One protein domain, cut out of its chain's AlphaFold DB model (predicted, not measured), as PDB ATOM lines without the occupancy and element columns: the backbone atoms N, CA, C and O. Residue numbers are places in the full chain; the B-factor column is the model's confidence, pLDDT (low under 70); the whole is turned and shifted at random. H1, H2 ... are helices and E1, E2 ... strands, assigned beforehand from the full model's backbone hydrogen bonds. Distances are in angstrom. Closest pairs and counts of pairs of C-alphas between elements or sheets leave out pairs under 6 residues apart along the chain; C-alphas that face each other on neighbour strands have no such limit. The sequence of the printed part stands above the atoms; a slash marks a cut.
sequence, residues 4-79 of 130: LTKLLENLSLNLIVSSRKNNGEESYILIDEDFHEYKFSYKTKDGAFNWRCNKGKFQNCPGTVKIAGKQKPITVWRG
ATOM      1  N   LEU A   4     113.060 115.570  87.308       68.38
ATOM      2  CA  LEU A   4     112.145 116.281  88.197       68.38
ATOM      3  C   LEU A   4     110.822 115.520  88.349       68.38
ATOM      4  O   LEU A   4     110.394 115.299  89.475       68.38
ATOM      5  N   THR A   5     110.217 115.061  87.246       66.62
ATOM      6  CA  THR A   5     108.956 114.296  87.249       66.62
ATOM      7  C   THR A   5     109.047 113.062  88.137       66.62
ATOM      8  O   THR A   5     108.265 112.923  89.072       66.62
ATOM      9  N   LYS A   6     110.059 112.212  87.912       66.69
ATOM     10  CA  LYS A   6     110.257 110.993  88.716       66.69
ATOM     11  C   LYS A   6     110.439 111.305  90.195       66.69
ATOM     12  O   LYS A   6     110.042 110.530  91.059       66.69
ATOM     13  N   LEU A   7     111.093 112.421  90.506       68.12
ATOM     14  CA  LEU A   7     111.298 112.820  91.886       68.12
ATOM     15  C   LEU A   7     109.984 113.302  92.509       68.12
ATOM     16  O   LEU A   7     109.684 112.884  93.618       68.12
ATOM     17  N   LEU A   8     109.191 114.099  91.791       67.81
ATOM     18  CA  LEU A   8     107.896 114.611  92.242       67.81
ATOM     19  C   LEU A   8     106.834 113.515  92.431       67.81
ATOM     20  O   LEU A   8     106.106 113.557  93.420       67.81
ATOM     21  N   GLU A   9     106.778 112.515  91.547       66.62
ATOM     22  CA  GLU A   9     105.883 111.349  91.678       66.62
ATOM     23  C   GLU A   9     106.118 110.591  92.995       66.62
ATOM     24  O   GLU A   9     105.176 110.145  93.649       66.62
ATOM     25  N   ASN A  10     107.372 110.521  93.448       65.19
ATOM     26  CA  ASN A  10     107.748 109.870  94.704       65.19
ATOM     27  C   ASN A  10     107.356 110.657  95.970       65.19
ATOM     28  O   ASN A  10     107.572 110.159  97.075       65.19
ATOM     29  N   LEU A  11     106.837 111.883  95.834       64.75
ATOM     30  CA  LEU A  11     106.490 112.757  96.960       64.75
ATOM     31  C   LEU A  11     105.011 112.685  97.371       64.75
ATOM     32  O   LEU A  11     104.622 113.379  98.309       64.75
ATOM     33  N   SER A  12     104.187 111.888  96.673       67.81
ATOM     34  CA  SER A  12     102.735 111.774  96.914       67.81
ATOM     35  C   SER A  12     102.038 113.140  97.032       67.81
ATOM     36  O   SER A  12     101.201 113.367  97.905       67.81
ATOM     37  N   LEU A  13     102.439 114.082  96.177       73.00
ATOM     38  CA  LEU A  13     101.894 115.434  96.140       73.00
ATOM     39  C   LEU A  13     100.614 115.475  95.306       73.00
ATOM     40  O   LEU A  13     100.497 114.769  94.305       73.00
ATOM     41  N   ASN A  14      99.703 116.377  95.666       79.75
ATOM     42  CA  ASN A  14      98.539 116.710  94.849       79.75
ATOM     43  C   ASN A  14      98.995 117.556  93.647       79.75
ATOM     44  O   ASN A  14      98.905 118.787  93.660       79.75
ATOM     45  N   LEU A  15      99.570 116.897  92.643       83.62
ATOM     46  CA  LEU A  15     100.041 117.517  91.410       83.62
ATOM     47  C   LEU A  15      99.024 117.285  90.300       83.62
ATOM     48  O   LEU A  15      98.628 116.151  90.049       83.62
ATOM     49  N   ILE A  16      98.669 118.348  89.587       81.56
ATOM     50  CA  ILE A  16      97.943 118.243  88.320       81.56
ATOM     51  C   ILE A  16      98.866 118.598  87.161       81.56
ATOM     52  O   ILE A  16      99.768 119.432  87.296       81.56
ATOM     53  N   VAL A  17      98.623 117.994  86.001       77.81
ATOM     54  CA  VAL A  17      99.341 118.328  84.767       77.81
ATOM     55  C   VAL A  17      98.630 119.512  84.114       77.81
ATOM     56  O   VAL A  17      97.484 119.389  83.669       77.81
ATOM     57  N   SER A  18      99.286 120.675  84.071       70.00
ATOM     58  CA  SER A  18      98.662 121.905  83.560       70.00
ATOM     59  C   SER A  18      98.690 122.025  82.045       70.00
ATOM     60  O   SER A  18      97.719 122.488  81.458       70.00
ATOM     61  N   SER A  19      99.782 121.603  81.409       63.78
ATOM     62  CA  SER A  19      99.940 121.573  79.950       63.78
ATOM     63  C   SER A  19     101.246 120.878  79.561       63.78
ATOM     64  O   SER A  19     102.193 120.818  80.354       63.78
ATOM     65  N   ARG A  20     101.319 120.377  78.321       58.03
ATOM     66  CA  ARG A  20     102.608 120.063  77.693       58.03
ATOM     67  C   ARG A  20     103.233 121.370  77.229       58.03
ATOM     68  O   ARG A  20     102.607 122.133  76.499       58.03
ATOM     69  N   LYS A  21     104.463 121.626  77.654       60.94
ATOM     70  CA  LYS A  21     105.302 122.673  77.080       60.94
ATOM     71  C   LYS A  21     105.605 122.336  75.613       60.94
ATOM     72  O   LYS A  21     105.556 121.175  75.207       60.94
ATOM     73  N   ASN A  22     106.012 123.341  74.838       58.91
ATOM     74  CA  ASN A  22     106.386 123.184  73.423       58.91
ATOM     75  C   ASN A  22     107.529 122.174  73.193       58.91
ATOM     76  O   ASN A  22     107.651 121.624  72.106       58.91
ATOM     77  N   ASN A  23     108.352 121.908  74.213       65.94
ATOM     78  CA  ASN A  23     109.424 120.906  74.186       65.94
ATOM     79  C   ASN A  23     108.944 119.481  74.539       65.94
ATOM     80  O   ASN A  23     109.765 118.585  74.712       65.94
ATOM     81  N   GLY A  24     107.633 119.265  74.684       63.38
ATOM     82  CA  GLY A  24     107.048 117.980  75.065       63.38
ATOM     83  C   GLY A  24     107.143 117.652  76.557       63.38
ATOM     84  O   GLY A  24     106.621 116.618  76.972       63.38
ATOM     85  N   GLU A  25     107.759 118.510  77.377       67.75
ATOM     86  CA  GLU A  25     107.792 118.322  78.827       67.75
ATOM     87  C   GLU A  25     106.448 118.663  79.464       67.75
ATOM     88  O   GLU A  25     105.780 119.634  79.105       67.75
ATOM     89  N   GLU A  26     106.078 117.898  80.479       68.81
ATOM     90  CA  GLU A  26     104.915 118.204  81.298       68.81
ATOM     91  C   GLU A  26     105.223 119.361  82.255       68.81
ATOM     92  O   GLU A  26     106.314 119.480  82.819       68.81
ATOM     93  N   SER A  27     104.240 120.240  82.431       75.25
ATOM     94  CA  SER A  27     104.233 121.225  83.505       75.25
ATOM     95  C   SER A  27     103.302 120.754  84.618       75.25
ATOM     96  O   SER A  27     102.164 120.359  84.358       75.25
ATOM     97  N   TYR A  28     103.799 120.795  85.855       81.81
ATOM     98  CA  TYR A  28     103.044 120.396  87.039       81.81
ATOM     99  C   TYR A  28     102.630 121.621  87.849       81.81
ATOM    100  O   TYR A  28     103.437 122.528  88.083       81.81
ATOM    101  N   ILE A  29     101.387 121.606  88.315       87.88
ATOM    102  CA  ILE A  29     100.868 122.535  89.315       87.88
ATOM    103  C   ILE A  29     100.653 121.754  90.603       87.88
ATOM    104  O   ILE A  29      99.954 120.745  90.608       87.88
ATOM    105  N   LEU A  30     101.240 122.245  91.690       88.38
ATOM    106  CA  LEU A  30     100.953 121.765  93.036       88.38
ATOM    107  C   LEU A  30      99.668 122.414  93.541       88.38
ATOM    108  O   LEU A  30      99.475 123.617  93.358       88.38
ATOM    109  N   ILE A  31      98.830 121.619  94.197       87.25
ATOM    110  CA  ILE A  31      97.595 122.067  94.831       87.25
ATOM    111  C   ILE A  31      97.650 121.725  96.320       87.25
ATOM    112  O   ILE A  31      97.926 120.585  96.688       87.25
ATOM    113  N   ASP A  32      97.419 122.709  97.188       86.00
ATOM    114  CA  ASP A  32      97.295 122.460  98.629       86.00
ATOM    115  C   ASP A  32      95.858 122.094  99.040       86.00
ATOM    116  O   ASP A  32      94.954 121.986  98.213       86.00
ATOM    117  N   GLU A  33      95.650 121.853 100.333       82.69
ATOM    118  CA  GLU A  33      94.346 121.455 100.886       82.69
ATOM    119  C   GLU A  33      93.289 122.568 100.770       82.69
ATOM    120  O   GLU A  33      92.096 122.279 100.683       82.69
ATOM    121  N   ASP A  34      93.733 123.822 100.655       85.69
ATOM    122  CA  ASP A  34      92.897 125.005 100.449       85.69
ATOM    123  C   ASP A  34      92.682 125.327  98.957       85.69
ATOM    124  O   ASP A  34      92.100 126.356  98.606       85.69
ATOM    125  N   PHE A  35      93.111 124.437  98.057       86.12
ATOM    126  CA  PHE A  35      93.012 124.556  96.601       86.12
ATOM    127  C   PHE A  35      93.821 125.708  95.985       86.12
ATOM    128  O   PHE A  35      93.469 126.214  94.916       86.12
ATOM    129  N   HIS A  36      94.900 126.164  96.625       89.06
ATOM    130  CA  HIS A  36      95.799 127.132  96.003       89.06
ATOM    131  C   HIS A  36      96.698 126.443  94.984       89.06
ATOM    132  O   HIS A  36      97.244 125.371  95.227       89.06
ATOM    133  N   GLU A  37      96.872 127.088  93.834       89.88
ATOM    134  CA  GLU A  37      97.716 126.595  92.751       89.88
ATOM    135  C   GLU A  37      99.124 127.174  92.876       89.88
ATOM    136  O   GLU A  37      99.295 128.395  92.971       89.88
ATOM    137  N   TYR A  38     100.137 126.316  92.782       89.56
ATOM    138  CA  TYR A  38     101.534 126.721  92.792       89.56
ATOM    139  C   TYR A  38     102.292 126.166  91.592       89.56
ATOM    140  O   TYR A  38     102.107 125.021  91.186       89.56
ATOM    141  N   LYS A  39     103.214 126.971  91.067       89.38
ATOM    142  CA  LYS A  39     104.193 126.552  90.062       89.38
ATOM    143  C   LYS A  39     105.545 126.333  90.716       89.38
ATOM    144  O   LYS A  39     105.927 127.059  91.642       89.38
ATOM    145  N   PHE A  40     106.283 125.354  90.205       87.56
ATOM    146  CA  PHE A  40     107.645 125.106  90.650       87.56
ATOM    147  C   PHE A  40     108.505 126.363  90.447       87.56
ATOM    148  O   PHE A  40     108.419 127.028  89.412       87.56
ATOM    149  N   SER A  41     109.307 126.703  91.456       88.31
ATOM    150  CA  SER A  41     110.231 127.832  91.394       88.31
ATOM    151  C   SER A  41     111.675 127.351  91.299       88.31
ATOM    152  O   SER A  41     112.341 127.643  90.313       88.31
ATOM    153  N   TYR A  42     112.170 126.645  92.318       86.50
ATOM    154  CA  TYR A  42     113.543 126.133  92.352       86.50
ATOM    155  C   TYR A  42     113.720 125.049  93.422       86.50
ATOM    156  O   TYR A  42     112.931 124.936  94.366       86.50
ATOM    157  N   LYS A  43     114.797 124.270  93.292       85.94
ATOM    158  CA  LYS A  43     115.262 123.307  94.297       85.94
ATOM    159  C   LYS A  43     116.429 123.914  95.078       85.94
ATOM    160  O   LYS A  43     117.335 124.496  94.494       85.94
ATOM    161  N   THR A  44     116.392 123.798  96.399       85.50
ATOM    162  CA  THR A  44     117.476 124.234  97.298       85.50
ATOM    163  C   THR A  44     118.601 123.203  97.354       85.50
ATOM    164  O   THR A  44     118.396 122.037  97.010       85.50
ATOM    165  N   LYS A  45     119.783 123.622  97.826       85.38
ATOM    166  CA  LYS A  45     120.937 122.728  98.039       85.38
ATOM    167  C   LYS A  45     120.604 121.574  98.991       85.38
ATOM    168  O   LYS A  45     121.004 120.448  98.728       85.38
ATOM    169  N   ASP A  46     119.766 121.836  99.994       83.12
ATOM    170  CA  ASP A  46     119.304 120.846 100.979       83.12
ATOM    171  C   ASP A  46     118.215 119.905 100.430       83.12
ATOM    172  O   ASP A  46     117.623 119.114 101.158       83.12
ATOM    173  N   GLY A  47     117.896 120.005  99.137       80.31
ATOM    174  CA  GLY A  47     116.962 119.112  98.464       80.31
ATOM    175  C   GLY A  47     115.491 119.515  98.548       80.31
ATOM    176  O   GLY A  47     114.666 118.841  97.937       80.31
ATOM    177  N   ALA A  48     115.150 120.612  99.231       84.31
ATOM    178  CA  ALA A  48     113.772 121.091  99.313       84.31
ATOM    179  C   ALA A  48     113.327 121.819  98.035       84.31
ATOM    180  O   ALA A  48     114.089 122.601  97.458       84.31
ATOM    181  N   PHE A  49     112.076 121.608  97.635       86.75
ATOM    182  CA  PHE A  49     111.419 122.228  96.488       86.75
ATOM    183  C   PHE A  49     110.622 123.443  96.947       86.75
ATOM    184  O   PHE A  49     109.799 123.341  97.857       86.75
ATOM    185  N   ASN A  50     110.855 124.586  96.307       88.88
ATOM    186  CA  ASN A  50     110.096 125.808  96.542       88.88
ATOM    187  C   ASN A  50     109.104 126.022  95.408       88.88
ATOM    188  O   ASN A  50     109.454 125.934  94.226       88.88
ATOM    189  N   TRP A  51     107.882 126.356  95.793       90.75
ATOM    190  CA  TRP A  51     106.761 126.569  94.900       90.75
ATOM    191  C   TRP A  51     106.130 127.915  95.208       90.75
ATOM    192  O   TRP A  51     105.931 128.264  96.369       90.75
ATOM    193  N   ARG A  52     105.811 128.667  94.160       91.31
ATOM    194  CA  ARG A  52     105.218 130.003  94.272       91.31
ATOM    195  C   ARG A  52     103.807 130.001  93.722       91.31
ATOM    196  O   ARG A  52     103.520 129.249  92.788       91.31
ATOM    197  N   CYS A  53     102.959 130.857  94.275       92.00
ATOM    198  CA  CYS A  53     101.589 131.050  93.827       92.00
ATOM    199  C   CYS A  53     101.519 131.223  92.297       92.00
ATOM    200  O   CYS A  53     102.351 131.897  91.678       92.00
ATOM    201  N   ASN A  54     100.529 130.579  91.679       89.56
ATOM    202  CA  ASN A  54     100.299 130.585  90.237       89.56
ATOM    203  C   ASN A  54      98.968 131.251  89.842       89.56
ATOM    204  O   ASN A  54      98.431 131.002  88.762       89.56
ATOM    205  N   LYS A  55      98.393 132.101  90.696       84.31
ATOM    206  CA  LYS A  55      97.120 132.758  90.387       84.31
ATOM    207  C   LYS A  55      97.344 133.961  89.473       84.31
ATOM    208  O   LYS A  55      97.801 135.007  89.915       84.31
ATOM    209  N   GLY A  56      96.954 133.840  88.202       77.00
ATOM    210  CA  GLY A  56      97.170 134.889  87.192       77.00
ATOM    211  C   GLY A  56      96.594 136.268  87.549       77.00
ATOM    212  O   GLY A  56      97.198 137.279  87.211       77.00
ATOM    213  N   LYS A  57      95.474 136.322  88.289       78.31
ATOM    214  CA  LYS A  57      94.873 137.583  88.770       78.31
ATOM    215  C   LYS A  57      95.651 138.250  89.915       78.31
ATOM    216  O   LYS A  57      95.426 139.421  90.180       78.31
ATOM    217  N   PHE A  58      96.558 137.523  90.565       78.25
ATOM    218  CA  PHE A  58      97.373 137.990  91.686       78.25
ATOM    219  C   PHE A  58      98.854 137.741  91.370       78.25
ATOM    220  O   PHE A  58      99.513 136.922  92.008       78.25
ATOM    221  N   GLN A  59      99.379 138.428  90.346       72.56
ATOM    222  CA  GLN A  59     100.730 138.190  89.807       72.56
ATOM    223  C   GLN A  59     101.855 138.318  90.850       72.56
ATOM    224  O   GLN A  59     102.893 137.677  90.695       72.56
ATOM    225  N   ASN A  60     101.624 139.082  91.921       83.38
ATOM    226  CA  ASN A  60     102.574 139.308  93.010       83.38
ATOM    227  C   ASN A  60     102.140 138.672  94.338       83.38
ATOM    228  O   ASN A  60     102.630 139.080  95.387       83.38
ATOM    229  N   CYS A  61     101.233 137.687  94.312       86.62
ATOM    230  CA  CYS A  61     100.828 136.996  95.534       86.62
ATOM    231  C   CYS A  61     102.071 136.431  96.254       86.62
ATOM    232  O   CYS A  61     102.835 135.677  95.636       86.62
ATOM    233  N   PRO A  62     102.276 136.739  97.549       87.75
ATOM    234  CA  PRO A  62     103.441 136.268  98.296       87.75
ATOM    235  C   PRO A  62     103.394 134.761  98.584       87.75
ATOM    236  O   PRO A  62     104.415 134.197  98.986       87.75
ATOM    237  N   GLY A  63     102.238 134.122  98.362       89.81
ATOM    238  CA  GLY A  63     101.964 132.713  98.617       89.81
ATOM    239  C   GLY A  63     103.085 131.798  98.140       89.81
ATOM    240  O   GLY A  63     103.337 131.667  96.941       89.81
ATOM    241  N   THR A  64     103.775 131.169  99.086       90.56
ATOM    242  CA  THR A  64     104.930 130.313  98.808       90.56
ATOM    243  C   THR A  64     104.882 129.103  99.718       90.56
ATOM    244  O   THR A  64     104.682 129.243 100.926       90.56
ATOM    245  N   VAL A  65     105.123 127.925  99.149       89.94
ATOM    246  CA  VAL A  65     105.241 126.682  99.909       89.94
ATOM    247  C   VAL A  65     106.582 126.011  99.665       89.94
ATOM    248  O   VAL A  65     107.150 126.062  98.568       89.94
ATOM    249  N   LYS A  66     107.090 125.365 100.711       87.88
ATOM    250  CA  LYS A  66     108.329 124.591 100.690       87.88
ATOM    251  C   LYS A  66     108.019 123.136 101.019       87.88
ATOM    252  O   LYS A  66     107.312 122.853 101.983       87.88
ATOM    253  N   ILE A  67     108.568 122.222 100.227       84.62
ATOM    254  CA  ILE A  67     108.444 120.773 100.420       84.62
ATOM    255  C   ILE A  67     109.846 120.196 100.581       84.62
ATOM    256  O   ILE A  67     110.677 120.342  99.685       84.62
ATOM    257  N   ALA A  68     110.119 119.556 101.716       77.62
ATOM    258  CA  ALA A  68     111.396 118.913 102.009       77.62
ATOM    259  C   ALA A  68     111.173 117.423 102.307       77.62
ATOM    260  O   ALA A  68     110.410 117.086 103.205       77.62
ATOM    261  N   GLY A  69     111.855 116.529 101.585       67.56
ATOM    262  CA  GLY A  69     111.724 115.077 101.786       67.56
ATOM    263  C   GLY A  69     110.485 114.459 101.129       67.56
ATOM    264  O   GLY A  69     109.878 115.084 100.268       67.56
ATOM    265  N   LYS A  70     110.165 113.204 101.500       58.00
ATOM    266  CA  LYS A  70     109.179 112.317 100.836       58.00
ATOM    267  C   LYS A  70     107.724 112.465 101.287       58.00
ATOM    268  O   LYS A  70     106.864 111.781 100.748       58.00
ATOM    269  N   GLN A  71     107.428 113.320 102.255       55.84
ATOM    270  CA  GLN A  71     106.065 113.497 102.742       55.84
ATOM    271  C   GLN A  71     105.811 114.955 103.093       55.84
ATOM    272  O   GLN A  71     106.733 115.716 103.390       55.84
ATOM    273  N   LYS A  72     104.520 115.301 103.081       54.66
ATOM    274  CA  LYS A  72     103.948 116.370 103.899       54.66
ATOM    275  C   LYS A  72     104.725 116.515 105.231       54.66
ATOM    276  O   LYS A  72     105.133 115.510 105.809       54.66
ATOM    277  N   PRO A  73     104.885 117.738 105.747       58.53
ATOM    278  CA  PRO A  73     104.022 118.876 105.457       58.53
ATOM    279  C   PRO A  73     104.494 119.728 104.278       58.53
ATOM    280  O   PRO A  73     105.662 120.106 104.169       58.53
ATOM    281  N   ILE A  74     103.536 120.098 103.420       69.88
ATOM    282  CA  ILE A  74     103.663 121.312 102.612       69.88
ATOM    283  C   ILE A  74     103.778 122.448 103.625       69.88
ATOM    284  O   ILE A  74     102.818 122.772 104.317       69.88
ATOM    285  N   THR A  75     104.976 123.005 103.778       73.88
ATOM    286  CA  THR A  75     105.180 124.098 104.726       73.88
ATOM    287  C   THR A  75     104.774 125.386 104.033       73.88
ATOM    288  O   THR A  75     105.446 125.817 103.091       73.88
ATOM    289  N   VAL A  76     103.676 125.993 104.485       77.06
ATOM    290  CA  VAL A  76     103.278 127.335 104.050       77.06
ATOM    291  C   VAL A  76     104.285 128.322 104.615       77.06
ATOM    292  O   VAL A  76     104.370 128.526 105.821       77.06
ATOM    293  N   TRP A  77     105.094 128.901 103.733       74.38
ATOM    294  CA  TRP A  77     106.122 129.857 104.129       74.38
ATOM    295  C   TRP A  77     105.587 131.288 104.129       74.38
ATOM    296  O   TRP A  77     105.975 132.107 104.958       74.38
ATOM    297  N   ARG A  78     104.667 131.577 103.208       81.81
ATOM    298  CA  ARG A  78     103.894 132.818 103.142       81.81
ATOM    299  C   ARG A  78     102.476 132.477 102.704       81.81
ATOM    300  O   ARG A  78     102.317 131.675 101.783       81.81
ATOM    301  N   GLY A  79     101.484 133.069 103.366       85.00
ATOM    302  CA  GLY A  79     100.070 132.901 103.028       85.00
ATOM    303  C   GLY A  79      99.678 133.623 101.737       85.00
ATOM    304  O   GLY A  79     100.457 134.404 101.186       85.00
TER     305      GLY A  79
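Overview. This is residues 4 to 79 of the 130 residues of an uncharacterized protein of Brachionus plicatilis (UniProt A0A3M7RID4). One strongly twisted sheet of six strands, E1 to E6, makes the body of this domain, its strands laid side by side in chain order and turning by 114 degrees from edge to edge without closing into a barrel. A single short helix, H1, is set beside the strands near the E1 and E2 part of the sheet. The printed part has 76 residues with one named helix and then six named strands along the chain; the sheet's order is E1 - E2 - E3 - E4 - E5 - E6, antiparallel throughout, and the class is mostly strand. The whole is compact, with a radius of gyration of the C-alphas of 12.1 A and spans of 31 by 29 by 23 A.

Arrangement. The inner strands E3, residues 37 to 43, and E4, residues 49 to 53, form an antiparallel hairpin at 144 degrees, with N 39 and O 52 at 2.9 A. E4 and E5, residues 64 to 67, are a hairpin at 156 degrees, with N 51 and O 65 at 2.9 A. E5 and the edge strand E6, residues 75 to 78, are a hairpin at 160 degrees, with N 66 and O 75 at 2.9 A. On the other side of E3, E2, residues 26 to 31, forms a hairpin with it at 114 degrees, with N 38 and O 30 at 2.8 A. E2 and the other edge strand, E1, residues 15 to 20, are a hairpin at 149 degrees, with N 16 and O 29 at 2.9 A. E1 to E6 are a meander, each strand the antiparallel neighbour of the one before. E1 and E6 are apart. H1, residues 4 to 9, is on the sheet at a height of 7.7 A over a local plane fitted to only 6 of the sheet's C-alphas, and lies over none of the strands. In H1 every O i to N i+4 pair is within hydrogen-bond range.

Along the chain. E3 is 17.9 A long from first to last C-alpha, E2 15.9 A, E1 14.2 A, E4 13.5 A, E5 10.3 A, E6 9.0 A and H1 8.7 A. H1 begins at C-alpha 4 (112.145, 116.281, 88.197). E3 begins at C-alpha 37 (97.716, 126.595, 92.751). E6 ends at C-alpha 78 (103.894, 132.818, 103.142).

Size, cuts and confidence. The two C-alphas farthest apart, those of Asn 23 and Gly 79, are 32.6 A apart. The printed part has no cut and no long link; E4 to E5, with 10 residues, and E5 to E6, with 7, are short, and the other links are tight. Mean pLDDT of the printed part is 78.0, and it is under 70 at residues 4 to 12, 19 to 26 and 69 to 74.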